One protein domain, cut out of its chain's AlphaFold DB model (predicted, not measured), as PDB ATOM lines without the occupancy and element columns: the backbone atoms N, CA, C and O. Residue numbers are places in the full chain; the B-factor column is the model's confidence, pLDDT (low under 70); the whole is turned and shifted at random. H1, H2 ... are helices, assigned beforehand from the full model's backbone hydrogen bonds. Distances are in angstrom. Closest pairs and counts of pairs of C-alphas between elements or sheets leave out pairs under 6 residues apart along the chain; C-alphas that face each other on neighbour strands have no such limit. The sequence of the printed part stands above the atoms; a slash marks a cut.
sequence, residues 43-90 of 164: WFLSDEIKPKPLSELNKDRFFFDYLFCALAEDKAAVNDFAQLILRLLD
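Overview. This is residues 43 to 90 of the 164 residues of an uncharacterized protein of Gymnopus androsaceus JB14 (UniProt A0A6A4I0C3). A wide loop of chain without a named element, residues 43 to 62, leads into a hairpin of two helices side by side, H1 and then H2. The loop lies off the end where H1 begins, away from the hairpin's turn. The printed part has 48 residues with two named helices, H1 and then H2, which hold 24 of them, and no named strand; the class, by the residues in named elements, is all helix. The whole is compact, with a radius of gyration of the C-alphas of 11.0 A and spans of 29 by 24 by 16 A.

Arrangement. H1, residues 63 to 72, and H2, residues 75 to 88, touch and form a helical hairpin. Their closest C-alphas, those of Ala 70 and Val 78, are 4.5 A apart. They run opposite ways at a shallow tilt of 21 degrees. Every O i to N i+4 pair in H1 and H2 is within hydrogen-bond range.

Along the chain. H1 begins at C-alpha 63 (153.974, 190.375, 222.942) and is 14.3 A long. H2, 20.2 A long, ends at C-alpha 88 (150.312, 192.942, 230.832).

Size, cuts and confidence. The C-alphas farthest apart, those of Ser 55 and Lys 75, are 30.0 A apart. The printed part has no cut, and the link from H1 to H2 is tight. pLDDT is under 70 at residues 47 to 60 and residue 73.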
ATOM      1  N   TRP A  43     160.208 185.405 230.620       73.56
ATOM      2  CA  TRP A  43     160.503 185.302 229.199       73.56
ATOM      3  C   TRP A  43     160.465 186.660 228.473       73.56
ATOM      4  O   TRP A  43     161.240 186.854 227.545       73.56
ATOM      5  N   PHE A  44     159.625 187.615 228.894       72.94
ATOM      6  CA  PHE A  44     159.604 188.972 228.321       72.94
ATOM      7  C   PHE A  44     160.839 189.806 228.666       72.94
ATOM      8  O   PHE A  44     161.131 190.784 227.985       72.94
ATOM      9  N   LEU A  45     161.541 189.435 229.736       73.31
ATOM     10  CA  LEU A  45     162.764 190.082 230.207       73.31
ATOM     11  C   LEU A  45     164.020 189.303 229.788       73.31
ATOM     12  O   LEU A  45     165.125 189.654 230.192       73.31
ATOM     13  N   SER A  46     163.848 188.222 229.024       70.38
ATOM     14  CA  SER A  46     164.932 187.385 228.524       70.38
ATOM     15  C   SER A  46     165.444 187.900 227.179       70.38
ATOM     16  O   SER A  46     164.666 188.366 226.349       70.38
ATOM     17  N   ASP A  47     166.741 187.724 226.930       65.88
ATOM     18  CA  ASP A  47     167.371 187.978 225.628       65.88
ATOM     19  C   ASP A  47     167.040 186.891 224.574       65.88
ATOM     20  O   ASP A  47     167.506 186.948 223.433       65.88
ATOM     21  N   GLU A  48     166.256 185.864 224.928       63.09
ATOM     22  CA  GLU A  48     165.874 184.790 224.009       63.09
ATOM     23  C   GLU A  48     164.795 185.233 222.999       63.09
ATOM     24  O   GLU A  48     163.676 185.600 223.346       63.09
ATOM     25  N   ILE A  49     165.116 185.121 221.706       57.09
ATOM     26  CA  ILE A  49     164.375 185.728 220.579       57.09
ATOM     27  C   ILE A  49     162.945 185.182 220.354       57.09
ATOM     28  O   ILE A  49     162.147 185.836 219.687       57.09
ATOM     29  N   LYS A  50     162.579 184.016 220.893       57.16
ATOM     30  CA  LYS A  50     161.188 183.520 220.980       57.16
ATOM     31  C   LYS A  50     161.216 182.153 221.667       57.16
ATOM     32  O   LYS A  50     161.730 181.202 221.071       57.16
ATOM     33  N   PRO A  51     160.669 181.990 222.876       53.75
ATOM     34  CA  PRO A  51     160.548 180.665 223.465       53.75
ATOM     35  C   PRO A  51     159.525 179.805 222.701       53.75
ATOM     36  O   PRO A  51     158.571 180.312 222.104       53.75
ATOM     37  N   LYS A  52     159.716 178.479 222.756       56.44
ATOM     38  CA  LYS A  52     158.721 177.441 222.402       56.44
ATOM     39  C   LYS A  52     157.357 177.733 223.062       56.44
ATOM     40  O   LYS A  52     157.342 178.425 224.075       56.44
ATOM     41  N   PRO A  53     156.232 177.240 222.499       54.69
ATOM     42  CA  PRO A  53     154.921 177.879 222.617       54.69
ATOM     43  C   PRO A  53     154.587 178.245 224.062       54.69
ATOM     44  O   PRO A  53     154.470 177.370 224.919       54.69
ATOM     45  N   LEU A  54     154.467 179.553 224.298       55.44
ATOM     46  CA  LEU A  54     154.002 180.118 225.558       55.44
ATOM     47  C   LEU A  54     152.622 179.523 225.856       55.44
ATOM     48  O   LEU A  54     151.756 179.484 224.978       55.44
ATOM     49  N   SER A  55     152.450 179.011 227.074       51.34
ATOM     50  CA  SER A  55     151.174 178.501 227.578       51.34
ATOM     51  C   SER A  55     150.043 179.505 227.337       51.34
ATOM     52  O   SER A  55     150.284 180.707 227.339       51.34
ATOM     53  N   GLU A  56     148.820 178.995 227.163       51.47
ATOM     54  CA  GLU A  56     147.564 179.652 226.748       51.47
ATOM     55  C   GLU A  56     147.042 180.796 227.659       51.47
ATOM     56  O   GLU A  56     145.839 181.043 227.743       51.47
ATOM     57  N   LEU A  57     147.916 181.531 228.349       52.19
ATOM     58  CA  LEU A  57     147.561 182.756 229.054       52.19
ATOM     59  C   LEU A  57     147.399 183.877 228.013       52.19
ATOM     60  O   LEU A  57     148.355 184.469 227.516       52.19
ATOM     61  N   ASN A  58     146.146 184.103 227.628       57.94
ATOM     62  CA  ASN A  58     145.695 184.810 226.422       57.94
ATOM     63  C   ASN A  58     146.284 186.212 226.131       57.94
ATOM     64  O   ASN A  58     146.127 186.685 225.005       57.94
ATOM     65  N   LYS A  59     146.952 186.888 227.079       59.59
ATOM     66  CA  LYS A  59     147.568 188.214 226.862       59.59
ATOM     67  C   LYS A  59     149.024 188.141 226.360       59.59
ATOM     68  O   LYS A  59     149.482 189.071 225.700       59.59
ATOM     69  N   ASP A  60     149.716 187.023 226.581       69.06
ATOM     70  CA  ASP A  60     151.171 186.916 226.387       69.06
ATOM     71  C   ASP A  60     151.578 186.559 224.952       69.06
ATOM     72  O   ASP A  60     152.686 186.857 224.501       69.06
ATOM     73  N   ARG A  61     150.660 185.932 224.206       71.31
ATOM     74  CA  ARG A  61     150.920 185.370 222.872       71.31
ATOM     75  C   ARG A  61     151.430 186.402 221.868       71.31
ATOM     76  O   ARG A  61     152.266 186.065 221.035       71.31
ATOM     77  N   PHE A  62     150.910 187.626 221.930       80.31
ATOM     78  CA  PHE A  62     151.174 188.652 220.922       80.31
ATOM     79  C   PHE A  62     152.296 189.615 221.310       80.31
ATOM     80  O   PHE A  62     152.611 190.499 220.522       80.31
ATOM     81  N   PHE A  63     152.929 189.455 222.479       85.75
ATOM     82  CA  PHE A  63     153.974 190.375 222.942       85.75
ATOM     83  C   PHE A  63     155.055 190.619 221.885       85.75
ATOM     84  O   PHE A  63     155.319 191.761 221.520       85.75
ATOM     85  N   PHE A  64     155.624 189.541 221.342       83.94
ATOM     86  CA  PHE A  64     156.673 189.635 220.328       83.94
ATOM     87  C   PHE A  64     156.170 190.183 218.992       83.94
ATOM     88  O   PHE A  64     156.944 190.814 218.279       83.94
ATOM     89  N   ASP A  65     154.896 189.973 218.655       86.31
ATOM     90  CA  ASP A  65     154.317 190.510 217.423       86.31
ATOM     91  C   ASP A  65     154.134 192.035 217.547       86.31
ATOM     92  O   ASP A  65     154.550 192.776 216.660       86.31
ATOM     93  N   TYR A  66     153.629 192.529 218.687       88.62
ATOM     94  CA  TYR A  66     153.557 193.970 218.966       88.62
ATOM     95  C   TYR A  66     154.942 194.618 219.080       88.62
ATOM     96  O   TYR A  66     155.132 195.716 218.563       88.62
ATOM     97  N   LEU A  67     155.910 193.951 219.719       87.00
ATOM     98  CA  LEU A  67     157.294 194.429 219.789       87.00
ATOM     99  C   LEU A  67     157.905 194.537 218.387       87.00
ATOM    100  O   LEU A  67     158.513 195.553 218.057       87.00
ATOM    101  N   PHE A  68     157.719 193.515 217.551       85.00
ATOM    102  CA  PHE A  68     158.198 193.526 216.173       85.00
ATOM    103  C   PHE A  68     157.584 194.681 215.372       85.00
ATOM    104  O   PHE A  68     158.325 195.443 214.752       85.00
ATOM    105  N   CYS A  69     156.262 194.871 215.441       86.75
ATOM    106  CA  CYS A  69     155.595 196.009 214.807       86.75
ATOM    107  C   CYS A  69     156.120 197.348 215.349       86.75
ATOM    108  O   CYS A  69     156.416 198.239 214.565       86.75
ATOM    109  N   ALA A  70     156.312 197.503 216.661       87.75
ATOM    110  CA  ALA A  70     156.831 198.744 217.240       87.75
ATOM    111  C   ALA A  70     158.265 199.079 216.790       87.75
ATOM    112  O   ALA A  70     158.610 200.255 216.694       87.75
ATOM    113  N   LEU A  71     159.092 198.065 216.509       84.06
ATOM    114  CA  LEU A  71     160.452 198.243 215.992       84.06
ATOM    115  C   LEU A  71     160.492 198.504 214.478       84.06
ATOM    116  O   LEU A  71     161.417 199.162 214.003       84.06
ATOM    117  N   ALA A  72     159.532 197.967 213.721       81.62
ATOM    118  CA  ALA A  72     159.516 198.013 212.257       81.62
ATOM    119  C   ALA A  72     158.603 199.104 211.662       81.62
ATOM    120  O   ALA A  72     158.817 199.516 210.521       81.62
ATOM    121  N   GLU A  73     157.579 199.547 212.393       69.69
ATOM    122  CA  GLU A  73     156.494 200.402 211.897       69.69
ATOM    123  C   GLU A  73     156.481 201.813 212.531       69.69
ATOM    124  O   GLU A  73     157.330 202.186 213.335       69.69
ATOM    125  N   ASP A  74     155.515 202.641 212.114       71.38
ATOM    126  CA  ASP A  74     155.351 204.042 212.530       71.38
ATOM    127  C   ASP A  74     154.833 204.183 213.985       71.38
ATOM    128  O   ASP A  74     154.402 203.231 214.636       71.38
ATOM    129  N   LYS A  75     154.791 205.424 214.479       73.31
ATOM    130  CA  LYS A  75     154.353 205.900 215.808       73.31
ATOM    131  C   LYS A  75     153.091 205.229 216.371       73.31
ATOM    132  O   LYS A  75     152.900 205.220 217.586       73.31
ATOM    133  N   ALA A  76     152.187 204.747 215.516       83.00
ATOM    134  CA  ALA A  76     150.981 204.042 215.943       83.00
ATOM    135  C   ALA A  76     151.303 202.685 216.592       83.00
ATOM    136  O   ALA A  76     150.766 202.401 217.660       83.00
ATOM    137  N   ALA A  77     152.233 201.914 216.022       88.56
ATOM    138  CA  ALA A  77     152.624 200.610 216.551       88.56
ATOM    139  C   ALA A  77     153.322 200.729 217.913       88.56
ATOM    140  O   ALA A  77     153.041 199.952 218.823       88.56
ATOM    141  N   VAL A  78     154.153 201.763 218.103       88.38
ATOM    142  CA  VAL A  78     154.781 202.058 219.406       88.38
ATOM    143  C   VAL A  78     153.722 202.334 220.479       88.38
ATOM    144  O   VAL A  78     153.823 201.850 221.604       88.38
ATOM    145  N   ASN A  79     152.668 203.072 220.124       90.56
ATOM    146  CA  ASN A  79     151.556 203.347 221.027       90.56
ATOM    147  C   ASN A  79     150.735 202.097 221.366       90.56
ATOM    148  O   ASN A  79     150.255 201.956 222.490       90.56
ATOM    149  N   ASP A  80     150.567 201.182 220.420       90.88
ATOM    150  CA  ASP A  80     149.853 199.932 220.667       90.88
ATOM    151  C   ASP A  80     150.678 198.965 221.525       90.88
ATOM    152  O   ASP A  80     150.142 198.367 222.459       90.88
ATOM    153  N   PHE A  81     151.993 198.896 221.299       91.00
ATOM    154  CA  PHE A  81     152.903 198.129 222.146       91.00
ATOM    155  C   PHE A  81     152.966 198.678 223.577       91.00
ATOM    156  O   PHE A  81     152.843 197.916 224.532       91.00
ATOM    157  N   ALA A  82     153.057 199.999 223.757       92.50
ATOM    158  CA  ALA A  82     153.027 200.607 225.087       92.50
ATOM    159  C   ALA A  82     151.699 200.338 225.827       92.50
ATOM    160  O   ALA A  82     151.709 200.043 227.022       92.50
ATOM    161  N   GLN A  83     150.557 200.361 225.126       93.25
ATOM    162  CA  GLN A  83     149.278 199.948 225.714       93.25
ATOM    163  C   GLN A  83     149.292 198.467 226.110       93.25
ATOM    164  O   GLN A  83     148.808 198.140 227.189       93.25
ATOM    165  N   LEU A  84     149.852 197.575 225.283       91.62
ATOM    166  CA  LEU A  84     149.986 196.158 225.628       91.62
ATOM    167  C   LEU A  84     150.793 195.970 226.918       91.62
ATOM    168  O   LEU A  84     150.338 195.245 227.797       91.62
ATOM    169  N   ILE A  85     151.941 196.645 227.058       90.88
ATOM    170  CA  ILE A  85     152.774 196.576 228.270       90.88
ATOM    171  C   ILE A  85     151.952 196.946 229.509       90.88
ATOM    172  O   ILE A  85     151.971 196.215 230.495       90.88
ATOM    173  N   LEU A  86     151.189 198.040 229.456       92.75
ATOM    174  CA  LEU A  86     150.343 198.452 230.580       92.75
ATOM    175  C   LEU A  86     149.300 197.383 230.940       92.75
ATOM    176  O   LEU A  86     149.108 197.100 232.119       92.75
ATOM    177  N   ARG A  87     148.672 196.742 229.947       90.44
ATOM    178  CA  ARG A  87     147.684 195.670 230.176       90.44
ATOM    179  C   ARG A  87     148.295 194.363 230.681       90.44
ATOM    180  O   ARG A  87     147.624 193.600 231.373       90.44
ATOM    181  N   LEU A  88     149.543 194.076 230.307       87.81
ATOM    182  CA  LEU A  88     150.312 192.942 230.832       87.81
ATOM    183  C   LEU A  88     150.703 193.164 232.294       87.81
ATOM    184  O   LEU A  88     150.715 192.223 233.076       87.81
ATOM    185  N   LEU A  89     150.978 194.415 232.661       88.00
ATOM    186  CA  LEU A  89     151.264 194.844 234.031       88.00
ATOM    187  C   LEU A  89     149.996 195.144 234.852       88.00
ATOM    188  O   LEU A  89     150.098 195.727 235.927       88.00
ATOM    189  N   ASP A  90     148.819 194.772 234.340       89.00
ATOM    190  CA  ASP A  90     147.519 194.906 235.010       89.00
ATOM    191  C   ASP A  90     147.101 196.355 235.352       89.00
ATOM    192  O   ASP A  90     146.310 196.615 236.258       89.00
TER     193      ASP A  90